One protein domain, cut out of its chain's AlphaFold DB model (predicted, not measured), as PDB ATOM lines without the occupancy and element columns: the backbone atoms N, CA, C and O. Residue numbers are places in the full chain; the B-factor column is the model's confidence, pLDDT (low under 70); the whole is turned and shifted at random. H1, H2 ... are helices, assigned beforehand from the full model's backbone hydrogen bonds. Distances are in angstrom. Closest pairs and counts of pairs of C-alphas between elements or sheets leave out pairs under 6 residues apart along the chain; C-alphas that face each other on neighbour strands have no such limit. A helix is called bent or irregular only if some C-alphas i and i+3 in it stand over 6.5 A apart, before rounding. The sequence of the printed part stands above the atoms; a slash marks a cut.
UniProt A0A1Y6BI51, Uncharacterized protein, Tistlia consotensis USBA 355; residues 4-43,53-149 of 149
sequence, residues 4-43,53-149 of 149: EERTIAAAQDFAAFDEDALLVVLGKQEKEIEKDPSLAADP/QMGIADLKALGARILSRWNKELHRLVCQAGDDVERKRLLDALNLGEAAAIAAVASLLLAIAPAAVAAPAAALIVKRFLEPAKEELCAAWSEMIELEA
ATOM      1  N   GLU A   4     -50.821 -26.361   5.824       95.12
ATOM      2  CA  GLU A   4     -49.498 -26.227   6.437       95.12
ATOM      3  C   GLU A   4     -49.546 -25.317   7.671       95.12
ATOM      4  O   GLU A   4     -49.193 -25.752   8.762       95.12
ATOM      5  N   GLU A   5     -50.087 -24.102   7.538       95.88
ATOM      6  CA  GLU A   5     -50.231 -23.151   8.652       95.88
ATOM      7  C   GLU A   5     -51.038 -23.745   9.817       95.88
ATOM      8  O   GLU A   5     -50.665 -23.594  10.979       95.88
ATOM      9  N   ARG A   6     -52.125 -24.471   9.513       97.19
ATOM     10  CA  ARG A   6     -52.926 -25.177  10.526       97.19
ATOM     11  C   ARG A   6     -52.145 -26.298  11.213       97.19
ATOM     12  O   ARG A   6     -52.312 -26.492  12.410       97.19
ATOM     13  N   THR A   7     -51.326 -27.033  10.463       97.25
ATOM     14  CA  THR A   7     -50.512 -28.140  10.990       97.25
ATOM     15  C   THR A   7     -49.412 -27.617  11.901       97.25
ATOM     16  O   THR A   7     -49.226 -28.154  12.987       97.25
ATOM     17  N   ILE A   8     -48.740 -26.533  11.509       97.31
ATOM     18  CA  ILE A   8     -47.719 -25.875  12.334       97.31
ATOM     19  C   ILE A   8     -48.331 -25.359  13.639       97.31
ATOM     20  O   ILE A   8     -47.788 -25.629  14.707       97.31
ATOM     21  N   ALA A   9     -49.470 -24.662  13.566       97.31
ATOM     22  CA  ALA A   9     -50.150 -24.155  14.756       97.31
ATOM     23  C   ALA A   9     -50.535 -25.296  15.713       97.31
ATOM     24  O   ALA A   9     -50.205 -25.252  16.894       97.31
ATOM     25  N   ALA A  10     -51.139 -26.367  15.190       97.50
ATOM     26  CA  ALA A  10     -51.499 -27.524  16.003       97.50
ATOM     27  C   ALA A  10     -50.273 -28.235  16.599       97.50
ATOM     28  O   ALA A  10     -50.312 -28.666  17.747       97.50
ATOM     29  N   ALA A  11     -49.170 -28.345  15.853       97.12
ATOM     30  CA  ALA A  11     -47.927 -28.925  16.357       97.12
ATOM     31  C   ALA A  11     -47.364 -28.129  17.545       97.12
ATOM     32  O   ALA A  11     -46.889 -28.715  18.515       97.12
ATOM     33  N   GLN A  12     -47.453 -26.797  17.492       96.00
ATOM     34  CA  GLN A  12     -47.062 -25.925  18.600       96.00
ATOM     35  C   GLN A  12     -47.990 -26.087  19.811       96.00
ATOM     36  O   GLN A  12     -47.501 -26.145  20.936       96.00
ATOM     37  N   ASP A  13     -49.298 -26.245  19.600       96.50
ATOM     38  CA  ASP A  13     -50.240 -26.536  20.689       96.50
ATOM     39  C   ASP A  13     -49.937 -27.897  21.345       96.50
ATOM     40  O   ASP A  13     -49.914 -28.025  22.573       96.50
ATOM     41  N   PHE A  14     -49.629 -28.917  20.538       96.62
ATOM     42  CA  PHE A  14     -49.212 -30.234  21.022       96.62
ATOM     43  C   PHE A  14     -47.860 -30.207  21.745       96.62
ATOM     44  O   PHE A  14     -47.621 -31.049  22.611       96.62
ATOM     45  N   ALA A  15     -47.001 -29.220  21.489       94.44
ATOM     46  CA  ALA A  15     -45.745 -29.050  22.218       94.44
ATOM     47  C   ALA A  15     -45.951 -28.837  23.729       94.44
ATOM     48  O   ALA A  15     -45.039 -29.092  24.509       94.44
ATOM     49  N   ALA A  16     -47.143 -28.443  24.184       95.38
ATOM     50  CA  ALA A  16     -47.444 -28.338  25.612       95.38
ATOM     51  C   ALA A  16     -47.623 -29.702  26.314       95.38
ATOM     52  O   ALA A  16     -47.639 -29.762  27.543       95.38
ATOM     53  N   PHE A  17     -47.780 -30.793  25.560       94.88
ATOM     54  CA  PHE A  17     -48.057 -32.127  26.088       94.88
ATOM     55  C   PHE A  17     -46.743 -32.849  26.409       94.88
ATOM     56  O   PHE A  17     -45.718 -32.635  25.749       94.88
ATOM     57  N   ASP A  18     -46.764 -33.720  27.418       95.00
ATOM     58  CA  ASP A  18     -45.655 -34.641  27.666       95.00
ATOM     59  C   ASP A  18     -45.579 -35.738  26.584       95.00
ATOM     60  O   ASP A  18     -46.518 -35.952  25.811       95.00
ATOM     61  N   GLU A  19     -44.435 -36.419  26.500       94.88
ATOM     62  CA  GLU A  19     -44.195 -37.435  25.466       94.88
ATOM     63  C   GLU A  19     -45.199 -38.592  25.521       94.88
ATOM     64  O   GLU A  19     -45.672 -39.062  24.485       94.88
ATOM     65  N   ASP A  20     -45.555 -39.039  26.723       95.38
ATOM     66  CA  ASP A  20     -46.476 -40.154  26.922       95.38
ATOM     67  C   ASP A  20     -47.888 -39.787  26.453       95.38
ATOM     68  O   ASP A  20     -48.556 -40.586  25.788       95.38
ATOM     69  N   ALA A  21     -48.324 -38.562  26.735       95.38
ATOM     70  CA  ALA A  21     -49.580 -38.012  26.266       95.38
ATOM     71  C   ALA A  21     -49.596 -37.874  24.737       95.38
ATOM     72  O   ALA A  21     -50.599 -38.230  24.115       95.38
ATOM     73  N   LEU A  22     -48.496 -37.432  24.117       96.62
ATOM     74  CA  LEU A  22     -48.372 -37.346  22.656       96.62
ATOM     75  C   LEU A  22     -48.465 -38.719  21.984       96.62
ATOM     76  O   LEU A  22     -49.163 -38.870  20.979       96.62
ATOM     77  N   LEU A  23     -47.839 -39.744  22.569       96.94
ATOM     78  CA  LEU A  23     -47.972 -41.125  22.099       96.94
ATOM     79  C   LEU A  23     -49.426 -41.605  22.181       96.94
ATOM     80  O   LEU A  23     -49.945 -42.193  21.233       96.94
ATOM     81  N   VAL A  24     -50.124 -41.321  23.280       96.38
ATOM     82  CA  VAL A  24     -51.549 -41.666  23.402       96.38
ATOM     83  C   VAL A  24     -52.395 -40.896  22.382       96.38
ATOM     84  O   VAL A  24     -53.306 -41.481  21.797       96.38
ATOM     85  N   VAL A  25     -52.109 -39.614  22.127       96.62
ATOM     86  CA  VAL A  25     -52.795 -38.817  21.093       96.62
ATOM     87  C   VAL A  25     -52.642 -39.458  19.718       96.62
ATOM     88  O   VAL A  25     -53.663 -39.699  19.074       96.62
ATOM     89  N   LEU A  26     -51.422 -39.817  19.314       96.56
ATOM     90  CA  LEU A  26     -51.164 -40.505  18.043       96.56
ATOM     91  C   LEU A  26     -51.970 -41.805  17.921       96.56
ATOM     92  O   LEU A  26     -52.604 -42.053  16.897       96.56
ATOM     93  N   GLY A  27     -52.001 -42.615  18.985       95.44
ATOM     94  CA  GLY A  27     -52.797 -43.843  19.013       95.44
ATOM     95  C   GLY A  27     -54.298 -43.587  18.845       95.44
ATOM     96  O   GLY A  27     -54.963 -44.281  18.077       95.44
ATOM     97  N   LYS A  28     -54.846 -42.570  19.526       95.38
ATOM     98  CA  LYS A  28     -56.267 -42.197  19.409       95.38
ATOM     99  C   LYS A  28     -56.612 -41.689  18.011       95.38
ATOM    100  O   LYS A  28     -57.646 -42.071  17.474       95.38
ATOM    101  N   GLN A  29     -55.766 -40.833  17.440       95.50
ATOM    102  CA  GLN A  29     -55.965 -40.285  16.100       95.50
ATOM    103  C   GLN A  29     -56.035 -41.397  15.061       95.50
ATOM    104  O   GLN A  29     -56.973 -41.420  14.277       95.50
ATOM    105  N   GLU A  30     -55.107 -42.353  15.103       94.50
ATOM    106  CA  GLU A  30     -55.113 -43.486  14.175       94.50
ATOM    107  C   GLU A  30     -56.406 -44.297  14.274       94.50
ATOM    108  O   GLU A  30     -57.020 -44.605  13.256       94.50
ATOM    109  N   LYS A  31     -56.869 -44.597  15.495       93.94
ATOM    110  CA  LYS A  31     -58.128 -45.328  15.701       93.94
ATOM    111  C   LYS A  31     -59.344 -44.574  15.177       93.94
ATOM    112  O   LYS A  31     -60.295 -45.213  14.736       93.94
ATOM    113  N   GLU A  32     -59.341 -43.248  15.248       94.06
ATOM    114  CA  GLU A  32     -60.453 -42.442  14.753       94.06
ATOM    115  C   GLU A  32     -60.395 -42.264  13.231       94.06
ATOM    116  O   GLU A  32     -61.417 -42.393  12.566       94.06
ATOM    117  N   ILE A  33     -59.198 -42.103  12.663       94.94
ATOM    118  CA  ILE A  33     -58.962 -42.072  11.213       94.94
ATOM    119  C   ILE A  33     -59.305 -43.419  10.564       94.94
ATOM    120  O   ILE A  33     -59.842 -43.456   9.461       94.94
ATOM    121  N   GLU A  34     -59.039 -44.538  11.242       92.62
ATOM    122  CA  GLU A  34     -59.417 -45.875  10.768       92.62
ATOM    123  C   GLU A  34     -60.939 -46.008  10.595       92.62
ATOM    124  O   GLU A  34     -61.403 -46.674   9.669       92.62
ATOM    125  N   LYS A  35     -61.723 -45.355  11.463       92.69
ATOM    126  CA  LYS A  35     -63.191 -45.331  11.366       92.69
ATOM    127  C   LYS A  35     -63.686 -44.305  10.355       92.69
ATOM    128  O   LYS A  35     -64.624 -44.593   9.616       92.69
ATOM    129  N   ASP A  36     -63.077 -43.122  10.344       95.00
ATOM    130  CA  ASP A  36     -63.398 -42.027   9.434       95.00
ATOM    131  C   ASP A  36     -62.119 -41.439   8.809       95.00
ATOM    132  O   ASP A  36     -61.506 -40.514   9.357       95.00
ATOM    133  N   PRO A  37     -61.731 -41.924   7.612       95.88
ATOM    134  CA  PRO A  37     -60.533 -41.458   6.918       95.88
ATOM    135  C   PRO A  37     -60.527 -39.962   6.585       95.88
ATOM    136  O   PRO A  37     -59.462 -39.405   6.311       95.88
ATOM    137  N   SER A  38     -61.683 -39.284   6.599       95.62
ATOM    138  CA  SER A  38     -61.753 -37.844   6.321       95.62
ATOM    139  C   SER A  38     -61.072 -36.997   7.403       95.62
ATOM    140  O   SER A  38     -60.593 -35.897   7.119       95.62
ATOM    141  N   LEU A  39     -60.935 -37.543   8.616       96.50
ATOM    142  CA  LEU A  39     -60.285 -36.889   9.750       96.50
ATOM    143  C   LEU A  39     -58.761 -36.799   9.602       96.50
ATOM    144  O   LEU A  39     -58.121 -36.012  10.294       96.50
ATOM    145  N   ALA A  40     -58.163 -37.544   8.667       95.94
ATOM    146  CA  ALA A  40     -56.718 -37.545   8.433       95.94
ATOM    147  C   ALA A  40     -56.163 -36.152   8.061       95.94
ATOM    148  O   ALA A  40     -54.988 -35.852   8.299       95.94
ATOM    149  N   ALA A  41     -57.012 -35.292   7.492       95.75
ATOM    150  CA  ALA A  41     -56.681 -33.922   7.115       95.75
ATOM    151  C   ALA A  41     -56.906 -32.891   8.239       95.75
ATOM    152  O   ALA A  41     -56.668 -31.704   8.012       95.75
ATOM    153  N   ASP A  42     -57.370 -33.297   9.427       97.44
ATOM    154  CA  ASP A  42     -57.538 -32.398  10.567       97.44
ATOM    155  C   ASP A  42     -56.295 -32.403  11.476       97.44
ATOM    156  O   ASP A  42     -56.138 -33.308  12.297       97.44
ATOM    157  N   PRO A  43     -55.418 -31.384  11.403       95.81
ATOM    158  CA  PRO A  43     -54.232 -31.320  12.253       95.81
ATOM    159  C   PRO A  43     -54.553 -31.121  13.739       95.81
ATOM    160  O   PRO A  43     -53.684 -31.335  14.575       95.81
ATOM    161  N   GLN A  53     -62.787 -49.145  23.549       70.19
ATOM    162  CA  GLN A  53     -62.098 -49.547  22.323       70.19
ATOM    163  C   GLN A  53     -60.709 -50.122  22.593       70.19
ATOM    164  O   GLN A  53     -60.308 -51.088  21.944       70.19
ATOM    165  N   MET A  54     -59.951 -49.498  23.502       82.44
ATOM    166  CA  MET A  54     -58.545 -49.828  23.740       82.44
ATOM    167  C   MET A  54     -58.049 -49.277  25.090       82.44
ATOM    168  O   MET A  54     -58.454 -48.195  25.529       82.44
ATOM    169  N   GLY A  55     -57.147 -50.002  25.758       90.81
ATOM    170  CA  GLY A  55     -56.480 -49.517  26.966       90.81
ATOM    171  C   GLY A  55     -55.490 -48.383  26.665       90.81
ATOM    172  O   GLY A  55     -54.952 -48.290  25.565       90.81
ATOM    173  N   ILE A  56     -55.196 -47.530  27.653       91.50
ATOM    174  CA  ILE A  56     -54.196 -46.450  27.503       91.50
ATOM    175  C   ILE A  56     -52.820 -47.009  27.097       91.50
ATOM    176  O   ILE A  56     -52.144 -46.426  26.253       91.50
ATOM    177  N   ALA A  57     -52.420 -48.154  27.661       93.38
ATOM    178  CA  ALA A  57     -51.149 -48.801  27.336       93.38
ATOM    179  C   ALA A  57     -51.077 -49.243  25.864       93.38
ATOM    180  O   ALA A  57     -50.065 -49.019  25.200       93.38
ATOM    181  N   ASP A  58     -52.166 -49.804  25.341       94.00
ATOM    182  CA  ASP A  58     -52.258 -50.236  23.947       94.00
ATOM    183  C   ASP A  58     -52.257 -49.031  22.989       94.00
ATOM    184  O   ASP A  58     -51.573 -49.057  21.967       94.00
ATOM    185  N   LEU A  59     -52.949 -47.937  23.348       94.56
ATOM    186  CA  LEU A  59     -52.914 -46.681  22.586       94.56
ATOM    187  C   LEU A  59     -51.505 -46.092  22.542       94.56
ATOM    188  O   LEU A  59     -51.050 -45.673  21.480       94.56
ATOM    189  N   LYS A  60     -50.797 -46.093  23.676       95.88
ATOM    190  CA  LYS A  60     -49.403 -45.643  23.748       95.88
ATOM    191  C   LYS A  60     -48.501 -46.499  22.854       95.88
ATOM    192  O   LYS A  60     -47.686 -45.953  22.113       95.88
ATOM    193  N   ALA A  61     -48.664 -47.823  22.880       95.94
ATOM    194  CA  ALA A  61     -47.904 -48.738  22.028       95.94
ATOM    195  C   ALA A  61     -48.198 -48.520  20.532       95.94
ATOM    196  O   ALA A  61     -47.279 -48.528  19.710       95.94
ATOM    197  N   LEU A  62     -49.461 -48.278  20.170       95.56
ATOM    198  CA  LEU A  62     -49.847 -47.917  18.806       95.56
ATOM    199  C   LEU A  62     -49.209 -46.587  18.381       95.56
ATOM    200  O   LEU A  62     -48.588 -46.521  17.321       95.56
ATOM    201  N   GLY A  63     -49.286 -45.562  19.231       96.19
ATOM    202  CA  GLY A  63     -48.643 -44.269  19.006       96.19
ATOM    203  C   GLY A  63     -47.136 -44.375  18.798       96.19
ATOM    204  O   GLY A  63     -46.603 -43.767  17.874       96.19
ATOM    205  N   ALA A  64     -46.452 -45.212  19.583       96.56
ATOM    206  CA  ALA A  64     -45.015 -45.448  19.440       96.56
ATOM    207  C   ALA A  64     -44.664 -46.071  18.082       96.56
ATOM    208  O   ALA A  64     -43.692 -45.669  17.442       96.56
ATOM    209  N   ARG A  65     -45.486 -47.004  17.584       96.06
ATOM    210  CA  ARG A  65     -45.304 -47.587  16.245       96.06
ATOM    211  C   ARG A  65     -45.505 -46.557  15.132       96.06
ATOM    212  O   ARG A  65     -44.752 -46.568  14.158       96.06
ATOM    213  N   ILE A  66     -46.502 -45.682  15.273       96.12
ATOM    214  CA  ILE A  66     -46.778 -44.598  14.319       96.12
ATOM    215  C   ILE A  66     -45.617 -43.604  14.303       96.12
ATOM    216  O   ILE A  66     -45.095 -43.299  13.231       96.12
ATOM    217  N   LEU A  67     -45.165 -43.160  15.480       96.75
ATOM    218  CA  LEU A  67     -44.002 -42.289  15.614       96.75
ATOM    219  C   LEU A  67     -42.772 -42.922  14.965       96.75
ATOM    220  O   LEU A  67     -42.151 -42.288  14.123       96.75
ATOM    221  N   SER A  68     -42.446 -44.173  15.308       95.75
ATOM    222  CA  SER A  68     -41.262 -44.866  14.780       95.75
ATOM    223  C   SER A  68     -41.259 -44.906  13.251       95.75
ATOM    224  O   SER A  68     -40.231 -44.651  12.622       95.75
ATOM    225  N   ARG A  69     -42.421 -45.161  12.632       95.56
ATOM    226  CA  ARG A  69     -42.573 -45.137  11.172       95.56
ATOM    227  C   ARG A  69     -42.236 -43.762  10.598       95.56
ATOM    228  O   ARG A  69     -41.395 -43.668   9.709       95.56
ATOM    229  N   TRP A  70     -42.888 -42.710  11.084       96.06
ATOM    230  CA  TRP A  70     -42.727 -41.372  10.514       96.06
ATOM    231  C   TRP A  70     -41.379 -40.739  10.845       96.06
ATOM    232  O   TRP A  70     -40.820 -40.043  10.005       96.06
ATOM    233  N   ASN A  71     -40.814 -41.055  12.007       94.94
ATOM    234  CA  ASN A  71     -39.465 -40.662  12.393       94.94
ATOM    235  C   ASN A  71     -38.419 -41.244  11.430       94.94
ATOM    236  O   ASN A  71     -37.566 -40.517  10.933       94.94
ATOM    237  N   LYS A  72     -38.529 -42.535  11.086       94.19
ATOM    238  CA  LYS A  72     -37.637 -43.192  10.114       94.19
ATOM    239  C   LYS A  72     -37.747 -42.589   8.715       94.19
ATOM    240  O   LYS A  72     -36.726 -42.367   8.069       94.19
ATOM    241  N   GLU A  73     -38.965 -42.319   8.246       94.38
ATOM    242  CA  GLU A  73     -39.164 -41.709   6.927       94.38
ATOM    243  C   GLU A  73     -38.675 -40.257   6.882       94.38
ATOM    244  O   GLU A  73     -38.025 -39.860   5.915       94.38
ATOM    245  N   LEU A  74     -38.897 -39.483   7.948       94.00
ATOM    246  CA  LEU A  74     -38.359 -38.132   8.063       94.00
ATOM    247  C   LEU A  74     -36.827 -38.141   8.111       94.00
ATOM    248  O   LEU A  74     -36.191 -37.382   7.387       94.00
ATOM    249  N   HIS A  75     -36.223 -39.028   8.905       93.81
ATOM    250  CA  HIS A  75     -34.772 -39.189   8.940       93.81
ATOM    251  C   HIS A  75     -34.220 -39.550   7.556       93.81
ATOM    252  O   HIS A  75     -33.237 -38.960   7.116       93.81
ATOM    253  N   ARG A  76     -34.862 -40.465   6.818       91.69
ATOM    254  CA  ARG A  76     -34.466 -40.776   5.437       91.69
ATOM    255  C   ARG A  76     -34.535 -39.533   4.545       91.69
ATOM    256  O   ARG A  76     -33.591 -39.281   3.802       91.69
ATOM    257  N   LEU A  77     -35.616 -38.759   4.629       90.81
ATOM    258  CA  LEU A  77     -35.790 -37.531   3.850       90.81
ATOM    259  C   LEU A  77     -34.700 -36.494   4.158       90.81
ATOM    260  O   LEU A  77     -34.180 -35.868   3.245       90.81
ATOM    261  N   VAL A  78     -34.348 -36.322   5.429       90.19
ATOM    262  CA  VAL A  78     -33.416 -35.279   5.875       90.19
ATOM    263  C   VAL A  78     -31.953 -35.705   5.731       90.19
ATOM    264  O   VAL A  78     -31.110 -34.896   5.363       90.19
ATOM    265  N   CYS A  79     -31.628 -36.955   6.044       90.00
ATOM    266  CA  CYS A  79     -30.248 -37.415   6.216       90.00
ATOM    267  C   CYS A  79     -29.765 -38.381   5.129       90.00
ATOM    268  O   CYS A  79     -28.569 -38.661   5.066       90.00
ATOM    269  N   GLN A  80     -30.660 -38.915   4.292       85.56
ATOM    270  CA  GLN A  80     -30.308 -39.877   3.236       85.56
ATOM    271  C   GLN A  80     -30.752 -39.438   1.835       85.56
ATOM    272  O   GLN A  80     -30.318 -40.041   0.850       85.56
ATOM    273  N   ALA A  81     -31.598 -38.412   1.711       74.81
ATOM    274  CA  ALA A  81     -31.860 -37.797   0.419       74.81
ATOM    275  C   ALA A  81     -30.580 -37.107  -0.077       74.81
ATOM    276  O   ALA A  81     -29.864 -36.477   0.692       74.81
ATOM    277  N   GLY A  82     -30.274 -37.240  -1.368       62.28
ATOM    278  CA  GLY A  82     -29.028 -36.727  -1.952       62.28
ATOM    279  C   GLY A  82     -28.909 -35.198  -2.033       62.28
ATOM    280  O   GLY A  82     -27.950 -34.726  -2.637       62.28
ATOM    281  N   ASP A  83     -29.863 -34.441  -1.479       70.06
ATOM    282  CA  ASP A  83     -29.855 -32.976  -1.435       70.06
ATOM    283  C   ASP A  83     -29.848 -32.476   0.023       70.06
ATOM    284  O   ASP A  83     -30.675 -32.883   0.837       70.06
ATOM    285  N   ASP A  84     -28.920 -31.572   0.344       81.12
ATOM    286  CA  ASP A  84     -28.690 -31.027   1.693       81.12
ATOM    287  C   ASP A  84     -29.708 -29.938   2.092       81.12
ATOM    288  O   ASP A  84     -29.660 -29.429   3.216       81.12
ATOM    289  N   VAL A  85     -30.625 -29.543   1.198       88.38
ATOM    290  CA  VAL A  85     -31.572 -28.437   1.436       88.38
ATOM    291  C   VAL A  85     -32.417 -28.654   2.694       88.38
ATOM    292  O   VAL A  85     -32.442 -27.777   3.562       88.38
ATOM    293  N   GLU A  86     -33.068 -29.811   2.839       89.50
ATOM    294  CA  GLU A  86     -33.953 -30.055   3.990       89.50
ATOM    295  C   GLU A  86     -33.177 -30.255   5.290       89.50
ATOM    296  O   GLU A  86     -33.595 -29.785   6.351       89.50
ATOM    297  N   ARG A  87     -31.987 -30.857   5.202       88.12
ATOM    298  CA  ARG A  87     -31.052 -30.953   6.325       88.12
ATOM    299  C   ARG A  87     -30.650 -29.586   6.842       88.12
ATOM    300  O   ARG A  87     -30.713 -29.335   8.045       88.12
ATOM    301  N   LYS A  88     -30.255 -28.691   5.938       88.88
ATOM    302  CA  LYS A  88     -29.857 -27.331   6.289       88.88
ATOM    303  C   LYS A  88     -31.028 -26.544   6.866       88.88
ATOM    304  O   LYS A  88     -30.871 -25.916   7.906       88.88
ATOM    305  N   ARG A  89     -32.212 -26.643   6.252       89.50
ATOM    306  CA  ARG A  89     -33.439 -26.010   6.752       89.50
ATOM    307  C   ARG A  89     -33.763 -26.449   8.180       89.50
ATOM    308  O   ARG A  89     -34.104 -25.608   9.009       89.50
ATOM    309  N   LEU A  90     -33.643 -27.744   8.474       90.69
ATOM    310  CA  LEU A  90     -33.909 -28.273   9.810       90.69
ATOM    311  C   LEU A  90     -32.854 -27.824  10.833       90.69
ATOM    312  O   LEU A  90     -33.211 -27.417  11.935       90.69
ATOM    313  N   LEU A  91     -31.571 -27.837  10.463       88.25
ATOM    314  CA  LEU A  91     -30.479 -27.326  11.300       88.25
ATOM    315  C   LEU A  91     -30.638 -25.836  11.624       88.25
ATOM    316  O   LEU A  91     -30.499 -25.430  12.778       88.25
ATOM    317  N   ASP A  92     -30.963 -25.021  10.622       91.31
ATOM    318  CA  ASP A  92     -31.212 -23.592  10.801       91.31
ATOM    319  C   ASP A  92     -32.398 -23.371  11.755       91.31
ATOM    320  O   ASP A  92     -32.311 -22.560  12.677       91.31
ATOM    321  N   ALA A  93     -33.474 -24.151  11.617       92.62
ATOM    322  CA  ALA A  93     -34.627 -24.094  12.512       92.62
ATOM    323  C   ALA A  93     -34.285 -24.488  13.962       92.62
ATOM    324  O   ALA A  93     -34.671 -23.782  14.894       92.62
ATOM    325  N   LEU A  94     -33.495 -25.548  14.166       89.38
ATOM    326  CA  LEU A  94     -33.002 -25.955  15.492       89.38
ATOM    327  C   LEU A  94     -32.140 -24.874  16.159       89.38
ATOM    328  O   LEU A  94     -32.095 -24.774  17.389       89.38
ATOM    329  N   ASN A  95     -31.448 -24.047  15.373       89.44
ATOM    330  CA  ASN A  95     -30.681 -22.909  15.878       89.44
ATOM    331  C   ASN A  95     -31.551 -21.708  16.273       89.44
ATOM    332  O   ASN A  95     -31.129 -20.921  17.117       89.44
ATOM    333  N   LEU A  96     -32.759 -21.590  15.717       92.69
ATOM    334  CA  LEU A  96     -33.712 -20.522  16.034       92.69
ATOM    335  C   LEU A  96     -34.573 -20.823  17.272       92.69
ATOM    336  O   LEU A  96     -35.076 -19.891  17.897       92.69
ATOM    337  N   GLY A  97     -34.722 -22.099  17.640       91.31
ATOM    338  CA  GLY A  97     -35.393 -22.543  18.865       91.31
ATOM    339  C   GLY A  97     -36.450 -23.624  18.630       91.31
ATOM    340  O   GLY A  97     -36.784 -23.947  17.490       91.31
ATOM    341  N   GLU A  98     -37.002 -24.161  19.719       91.25
ATOM    342  CA  GLU A  98     -37.953 -25.287  19.707       91.25
ATOM    343  C   GLU A  98     -39.158 -25.025  18.787       91.25
ATOM    344  O   GLU A  98     -39.451 -25.822  17.901       91.25
ATOM    345  N   ALA A  99     -39.807 -23.861  18.903       94.25
ATOM    346  CA  ALA A  99     -40.971 -23.526  18.077       94.25
ATOM    347  C   ALA A  99     -40.662 -23.487  16.567       94.25
ATOM    348  O   ALA A  99     -41.516 -23.849  15.753       94.25
ATOM    349  N   ALA A 100     -39.449 -23.064  16.189       95.38
ATOM    350  CA  ALA A 100     -39.003 -23.057  14.798       95.38
ATOM    351  C   ALA A 100     -38.688 -24.479  14.312       95.38
ATOM    352  O   ALA A 100     -39.079 -24.843  13.202       95.38
ATOM    353  N   ALA A 101     -38.047 -25.296  15.152       95.06
ATOM    354  CA  ALA A 101     -37.801 -26.707  14.867       95.06
ATOM    355  C   ALA A 101     -39.113 -27.481  14.673       95.06
ATOM    356  O   ALA A 101     -39.256 -28.194  13.682       95.06
ATOM    357  N   ILE A 102     -40.103 -27.279  15.550       96.69
ATOM    358  CA  ILE A 102     -41.430 -27.905  15.444       96.69
ATOM    359  C   ILE A 102     -42.114 -27.500  14.141       96.69
ATOM    360  O   ILE A 102     -42.639 -28.362  13.441       96.69
ATOM    361  N   ALA A 103     -42.062 -26.218  13.772       96.81
ATOM    362  CA  ALA A 103     -42.618 -25.756  12.504       96.81
ATOM    363  C   ALA A 103     -41.935 -26.424  11.298       96.81
ATOM    364  O   ALA A 103     -42.618 -26.899  10.392       96.81
ATOM    365  N   ALA A 104     -40.601 -26.516  11.299       96.00
ATOM    366  CA  ALA A 104     -39.849 -27.162  10.225       96.00
ATOM    367  C   ALA A 104     -40.181 -28.658  10.106       96.00
ATOM    368  O   ALA A 104     -40.451 -29.142   9.007       96.00
ATOM    369  N   VAL A 105     -40.221 -29.379  11.230       96.75
ATOM    370  CA  VAL A 105     -40.583 -30.802  11.254       96.75
ATOM    371  C   VAL A 105     -42.031 -31.013  10.818       96.75
ATOM    372  O   VAL A 105     -42.288 -31.917  10.028       96.75
ATOM    373  N   ALA A 106     -42.969 -30.178  11.268       97.44
ATOM    374  CA  ALA A 106     -44.373 -30.263  10.868       97.44
ATOM    375  C   ALA A 106     -44.542 -30.097   9.350       97.44
ATOM    376  O   ALA A 106     -45.235 -30.902   8.727       97.44
ATOM    377  N   SER A 107     -43.869 -29.111   8.741       96.06
ATOM    378  CA  SER A 107     -43.872 -28.922   7.283       96.06
ATOM    379  C   SER A 107     -43.296 -30.131   6.540       96.06
ATOM    380  O   SER A 107     -43.887 -30.585   5.562       96.06
ATOM    381  N   LEU A 108     -42.164 -30.674   7.001       95.19
ATOM    382  CA  LEU A 108     -41.530 -31.842   6.378       95.19
ATOM    383  C   LEU A 108     -42.400 -33.099   6.497       95.19
ATOM    384  O   LEU A 108     -42.578 -33.828   5.522       95.19
ATOM    385  N   LEU A 109     -42.976 -33.341   7.675       96.75
ATOM    386  CA  LEU A 109     -43.870 -34.472   7.905       96.75
ATOM    387  C   LEU A 109     -45.130 -34.376   7.057       96.75
ATOM    388  O   LEU A 109     -45.570 -35.395   6.545       96.75
ATOM    389  N   LEU A 110     -45.697 -33.186   6.859       95.81
ATOM    390  CA  LEU A 110     -46.911 -33.014   6.057       95.81
ATOM    391  C   LEU A 110     -46.730 -33.449   4.590       95.81
ATOM    392  O   LEU A 110     -47.706 -33.798   3.928       95.81
ATOM    393  N   ALA A 111     -45.492 -33.474   4.084       92.88
ATOM    394  CA  ALA A 111     -45.189 -33.981   2.746       92.88
ATOM    395  C   ALA A 111     -45.286 -35.515   2.637       92.88
ATOM    396  O   ALA A 111     -45.440 -36.042   1.536       92.88
ATOM    397  N   ILE A 112     -45.188 -36.233   3.760       94.06
ATOM    398  CA  ILE A 112     -45.120 -37.701   3.797       94.06
ATOM    399  C   ILE A 112     -46.221 -38.345   4.650       94.06
ATOM    400  O   ILE A 112     -46.536 -39.513   4.437       94.06
ATOM    401  N   ALA A 113     -46.830 -37.601   5.573       95.31
ATOM    402  CA  ALA A 113     -47.790 -38.063   6.566       95.31
ATOM    403  C   ALA A 113     -49.083 -37.223   6.547       95.31
ATOM    404  O   ALA A 113     -49.063 -36.050   6.168       95.31
ATOM    405  N   PRO A 114     -50.219 -37.784   7.004       96.31
ATOM    406  CA  PRO A 114     -51.445 -37.012   7.193       96.31
ATOM    407  C   PRO A 114     -51.275 -35.882   8.212       96.31
ATOM    408  O   PRO A 114     -50.552 -36.040   9.195       96.31
ATOM    409  N   ALA A 115     -52.004 -34.778   8.029       97.00
ATOM    410  CA  ALA A 115     -51.923 -33.597   8.894       97.00
ATOM    411  C   ALA A 115     -52.214 -33.917  10.368       97.00
ATOM    412  O   ALA A 115     -51.508 -33.435  11.253       97.00
ATOM    413  N   ALA A 116     -53.206 -34.781  10.615       97.12
ATOM    414  CA  ALA A 116     -53.554 -35.249  11.955       97.12
ATOM    415  C   ALA A 116     -52.362 -35.898  12.671       97.12
ATOM    416  O   ALA A 116     -52.166 -35.663  13.855       97.12
ATOM    417  N   VAL A 117     -51.537 -36.658  11.946       96.81
ATOM    418  CA  VAL A 117     -50.358 -37.338  12.500       96.81
ATOM    419  C   VAL A 117     -49.147 -36.411  12.547       96.81
ATOM    420  O   VAL A 117     -48.419 -36.404  13.537       96.81
ATOM    421  N   ALA A 118     -48.936 -35.614  11.496       97.50
ATOM    422  CA  ALA A 118     -47.796 -34.712  11.368       97.50
ATOM    423  C   ALA A 118     -47.706 -33.721  12.538       97.50
ATOM    424  O   ALA A 118     -46.609 -33.470  13.030       97.50
ATOM    425  N   ALA A 119     -48.842 -33.201  13.015       97.62
ATOM    426  CA  ALA A 119     -48.872 -32.211  14.087       97.62
ATOM    427  C   ALA A 119     -48.287 -32.726  15.428       97.62
ATOM    428  O   ALA A 119     -47.257 -32.205  15.861       97.62
ATOM    429  N   PRO A 120     -48.849 -33.757  16.089       97.56
ATOM    430  CA  PRO A 120     -48.283 -34.276  17.336       97.56
ATOM    431  C   PRO A 120     -46.947 -35.004  17.130       97.56
ATOM    432  O   PRO A 120     -46.092 -34.956  18.014       97.56
ATOM    433  N   ALA A 121     -46.725 -35.642  15.972       97.38
ATOM    434  CA  ALA A 121     -45.439 -36.273  15.679       97.38
ATOM    435  C   ALA A 121     -44.306 -35.242  15.574       97.38
ATOM    436  O   ALA A 121     -43.200 -35.533  16.015       97.38
ATOM    437  N   ALA A 122     -44.562 -34.035  15.057       97.62
ATOM    438  CA  ALA A 122     -43.548 -32.988  14.994       97.62
ATOM    439  C   ALA A 122     -43.079 -32.549  16.383       97.62
ATOM    440  O   ALA A 122     -41.874 -32.510  16.635       97.62
ATOM    441  N   ALA A 123     -44.022 -32.291  17.294       96.50
ATOM    442  CA  ALA A 123     -43.708 -31.977  18.685       96.50
ATOM    443  C   ALA A 123     -42.884 -33.099  19.338       96.50
ATOM    444  O   ALA A 123     -41.875 -32.836  19.988       96.50
ATOM    445  N   LEU A 124     -43.281 -34.354  19.117       96.00
ATOM    446  CA  LEU A 124     -42.612 -35.507  19.710       96.00
ATOM    447  C   LEU A 124     -41.209 -35.740  19.128       96.00
ATOM    448  O   LEU A 124     -40.281 -36.030  19.875       96.00
ATOM    449  N   ILE A 125     -41.034 -35.579  17.813       96.06
ATOM    450  CA  ILE A 125     -39.741 -35.778  17.150       96.06
ATOM    451  C   ILE A 125     -38.719 -34.734  17.603       96.06
ATOM    452  O   ILE A 125     -37.569 -35.081  17.876       96.06
ATOM    453  N   VAL A 126     -39.133 -33.466  17.708       94.88
ATOM    454  CA  VAL A 126     -38.242 -32.389  18.155       94.88
ATOM    455  C   VAL A 126     -37.739 -32.659  19.567       94.88
ATOM    456  O   VAL A 126     -36.527 -32.747  19.753       94.88
ATOM    457  N   LYS A 127     -38.658 -32.881  20.515       92.81
ATOM    458  CA  LYS A 127     -38.327 -33.129  21.926       92.81
ATOM    459  C   LYS A 127     -37.418 -34.339  22.113       92.81
ATOM    460  O   LYS A 127     -36.456 -34.293  22.870       92.81
ATOM    461  N   ARG A 128     -37.730 -35.434  21.418       91.44
ATOM    462  CA  ARG A 128     -37.128 -36.739  21.695       91.44
ATOM    463  C   ARG A 128     -35.857 -37.026  20.903       91.44
ATOM    464  O   ARG A 128     -34.989 -37.725  21.411       91.44
ATOM    465  N   PHE A 129     -35.741 -36.514  19.675       88.12
ATOM    466  CA  PHE A 129     -34.624 -36.854  18.784       88.12
ATOM    467  C   PHE A 129     -33.812 -35.643  18.347       88.12
ATOM    468  O   PHE A 129     -32.591 -35.718  18.302       88.12
ATOM    469  N   LEU A 130     -34.439 -34.517  18.009       84.88
ATOM    470  CA  LEU A 130     -33.683 -33.430  17.379       84.88
ATOM    471  C   LEU A 130     -32.995 -32.511  18.381       84.88
ATOM    472  O   LEU A 130     -31.873 -32.076  18.122       84.88
ATOM    473  N   GLU A 131     -33.627 -32.234  19.523       82.12
ATOM    474  CA  GLU A 131     -32.985 -31.468  20.594       82.12
ATOM    475  C   GLU A 131     -31.712 -32.158  21.114       82.12
ATOM    476  O   GLU A 131     -30.677 -31.487  21.170       82.12
ATOM    477  N   PRO A 132     -31.707 -33.482  21.391       81.88
ATOM    478  CA  PRO A 132     -30.483 -34.184  21.778       81.88
ATOM    479  C   PRO A 132     -29.437 -34.292  20.657       81.88
ATOM    480  O   PRO A 132     -28.243 -34.308  20.942       81.88
ATOM    481  N   ALA A 133     -29.853 -34.360  19.386       79.50
ATOM    482  CA  ALA A 133     -28.955 -34.602  18.250       79.50
ATOM    483  C   ALA A 133     -28.312 -33.342  17.646       79.50
ATOM    484  O   ALA A 133     -27.579 -33.454  16.669       79.50
ATOM    485  N   LYS A 134     -28.583 -32.138  18.162       70.06
ATOM    486  CA  LYS A 134     -28.325 -30.864  17.460       70.06
ATOM    487  C   LYS A 134     -26.908 -30.687  16.881       70.06
ATOM    488  O   LYS A 134     -26.773 -30.104  15.807       70.06
ATOM    489  N   GLU A 135     -25.869 -31.174  17.556       71.94
ATOM    490  CA  GLU A 135     -24.472 -31.025  17.112       71.94
ATOM    491  C   GLU A 135     -24.075 -32.028  16.014       71.94
ATOM    492  O   GLU A 135     -23.306 -31.693  15.113       71.94
ATOM    493  N   GLU A 136     -24.666 -33.225  16.024       81.62
ATOM    494  CA  GLU A 136     -24.385 -34.314  15.082       81.62
ATOM    495  C   GLU A 136     -25.684 -34.897  14.509       81.62
ATOM    496  O   GLU A 136     -25.903 -36.108  14.529       81.62
ATOM    497  N   LEU A 137     -26.541 -34.012  13.977       82.94
ATOM    498  CA  LEU A 137     -27.956 -34.289  13.693       82.94
ATOM    499  C   LEU A 137     -28.219 -35.675  13.107       82.94
ATOM    500  O   LEU A 137     -29.014 -36.420  13.654       82.94
ATOM    501  N   CYS A 138     -27.554 -36.040  12.013       87.44
ATOM    502  CA  CYS A 138     -27.831 -37.311  11.345       87.44
ATOM    503  C   CYS A 138     -27.192 -38.526  12.030       87.44
ATOM    504  O   CYS A 138     -27.784 -39.599  12.014       87.44
ATOM    505  N   ALA A 139     -26.005 -38.381  12.628       86.50
ATOM    506  CA  ALA A 139     -25.339 -39.501  13.295       86.50
ATOM    507  C   ALA A 139     -26.074 -39.855  14.596       86.50
ATOM    508  O   ALA A 139     -26.560 -40.974  14.743       86.50
ATOM    509  N   ALA A 140     -26.275 -38.863  15.466       87.31
ATOM    510  CA  ALA A 140     -26.972 -39.042  16.734       87.31
ATOM    511  C   ALA A 140     -28.440 -39.461  16.536       87.31
ATOM    512  O   ALA A 140     -28.943 -40.330  17.249       87.31
ATOM    513  N   TRP A 141     -29.143 -38.897  15.545       89.56
ATOM    514  CA  TRP A 141     -30.525 -39.296  15.260       89.56
ATOM    515  C   TRP A 141     -30.628 -40.746  14.772       89.56
ATOM    516  O   TRP A 141     -31.534 -41.460  15.203       89.56
ATOM    517  N   SER A 142     -29.684 -41.219  13.948       87.69
ATOM    518  CA  SER A 142     -29.638 -42.629  13.539       87.69
ATOM    519  C   SER A 142     -29.446 -43.560  14.739       87.69
ATOM    520  O   SER A 142     -30.188 -44.532  14.870       87.69
ATOM    521  N   GLU A 143     -28.520 -43.237  15.648       87.88
ATOM    522  CA  GLU A 143     -28.283 -44.026  16.866       87.88
ATOM    523  C   GLU A 143     -29.540 -44.117  17.741       87.88
ATOM    524  O   GLU A 143     -29.911 -45.194  18.204       87.88
ATOM    525  N   MET A 144     -30.259 -43.005  17.920       86.75
ATOM    526  CA  MET A 144     -31.506 -43.007  18.688       86.75
ATOM    527  C   MET A 144     -32.604 -43.850  18.034       86.75
ATOM    528  O   MET A 144     -33.333 -44.543  18.737       86.75
ATOM    529  N   ILE A 145     -32.715 -43.834  16.703       87.75
ATOM    530  CA  ILE A 145     -33.668 -44.688  15.980       87.75
ATOM    531  C   ILE A 145     -33.335 -46.175  16.169       87.75
ATOM    532  O   ILE A 145     -34.249 -46.999  16.244       87.75
ATOM    533  N   GLU A 146     -32.052 -46.530  16.226       86.06
ATOM    534  CA  GLU A 146     -31.596 -47.909  16.438       86.06
ATOM    535  C   GLU A 146     -31.853 -48.396  17.869       86.06
ATOM    536  O   GLU A 146     -32.246 -49.544  18.052       86.06
ATOM    537  N   LEU A 147     -31.704 -47.527  18.872       80.38
ATOM    538  CA  LEU A 147     -31.972 -47.856  20.278       80.38
ATOM    539  C   LEU A 147     -33.464 -48.068  20.593       80.38
ATOM    540  O   LEU A 147     -33.800 -48.659  21.619       80.38
ATOM    541  N   GLU A 148     -34.359 -47.584  19.732       68.50
ATOM    542  CA  GLU A 148     -35.809 -47.776  19.852       68.50
ATOM    543  C   GLU A 148     -36.355 -49.011  19.124       68.50
ATOM    544  O   GLU A 148     -37.539 -49.328  19.283       68.50
ATOM    545  N   ALA A 149     -35.541 -49.653  18.280       56.59
ATOM    546  CA  ALA A 149     -35.931 -50.791  17.446       56.59
ATOM    547  C   ALA A 149     -35.856 -52.128  18.201       56.59
ATOM    548  O   ALA A 149     -36.741 -52.973  17.928       56.59
TER     549      ALA A 149
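This is residues 4 to 43 and 53 to 149 of the 149 residues of an uncharacterized protein of Tistlia consotensis USBA 355 (UniProt A0A1Y6BI51). The longest helix, H4, runs along one side of an all-helix body whose core is the kinked helix H7, with H1 and H6 crossing H7 on the side away from H4. H2 crosses residues 56 to 67 of H4, H8 packs on residues 68 to 79, and the hairpin partner of H6, H5, lies at the far end from little H3. The printed part has 137 residues with eight named helices, H1 to H8 in order, and no named strand. It is compact, with a radius of gyration of the C-alphas of 14.1 A and spans of 42 by 32 by 28 A.

Find C-alpha 56 at (-54.196, -46.450, 27.503); from there H4, residues 56 to 79, runs 33.3 A to C-alpha 79 at (-30.248, -37.415, 6.216). H2, residues 19 to 35, spans 24.9 A. H7, residues 115 to 133, has a kink of 44 degrees near residue 126 and is only just irregular, C-alphas 128 and 131 being 6.8 A apart. Look also for H1 at residues 4 to 14, H3 at 37 to 41, H5 at 85 to 96, H6 at 98 to 110 and H8 at 137 to 147.

H4 touches H2 about perpendicular at 85 degrees, closest at C-alphas 27 and 63, 4.2 A. Residues 67 to 71 of H4 touch the hub H7, closest at C-alphas 67 and 121, 6.2 A. Residues 115 to 123 of H7 touch H1, closest at C-alphas 119 and 11, 4.1 A. Every O i to N i+4 pair is within hydrogen-bond range in H1, H4, H5, H6 and H8, against 12 of 13 in H2, 11 of 15 in H7 and 0 of 1 in H3, where 1 of 2 O i to N i+3 pairs is.

Residues 44 to 52 are not printed, and C-alphas 43 and 53 are 22.3 A apart across the cut. Residues 82 and 148 to 149 are under pLDDT 70.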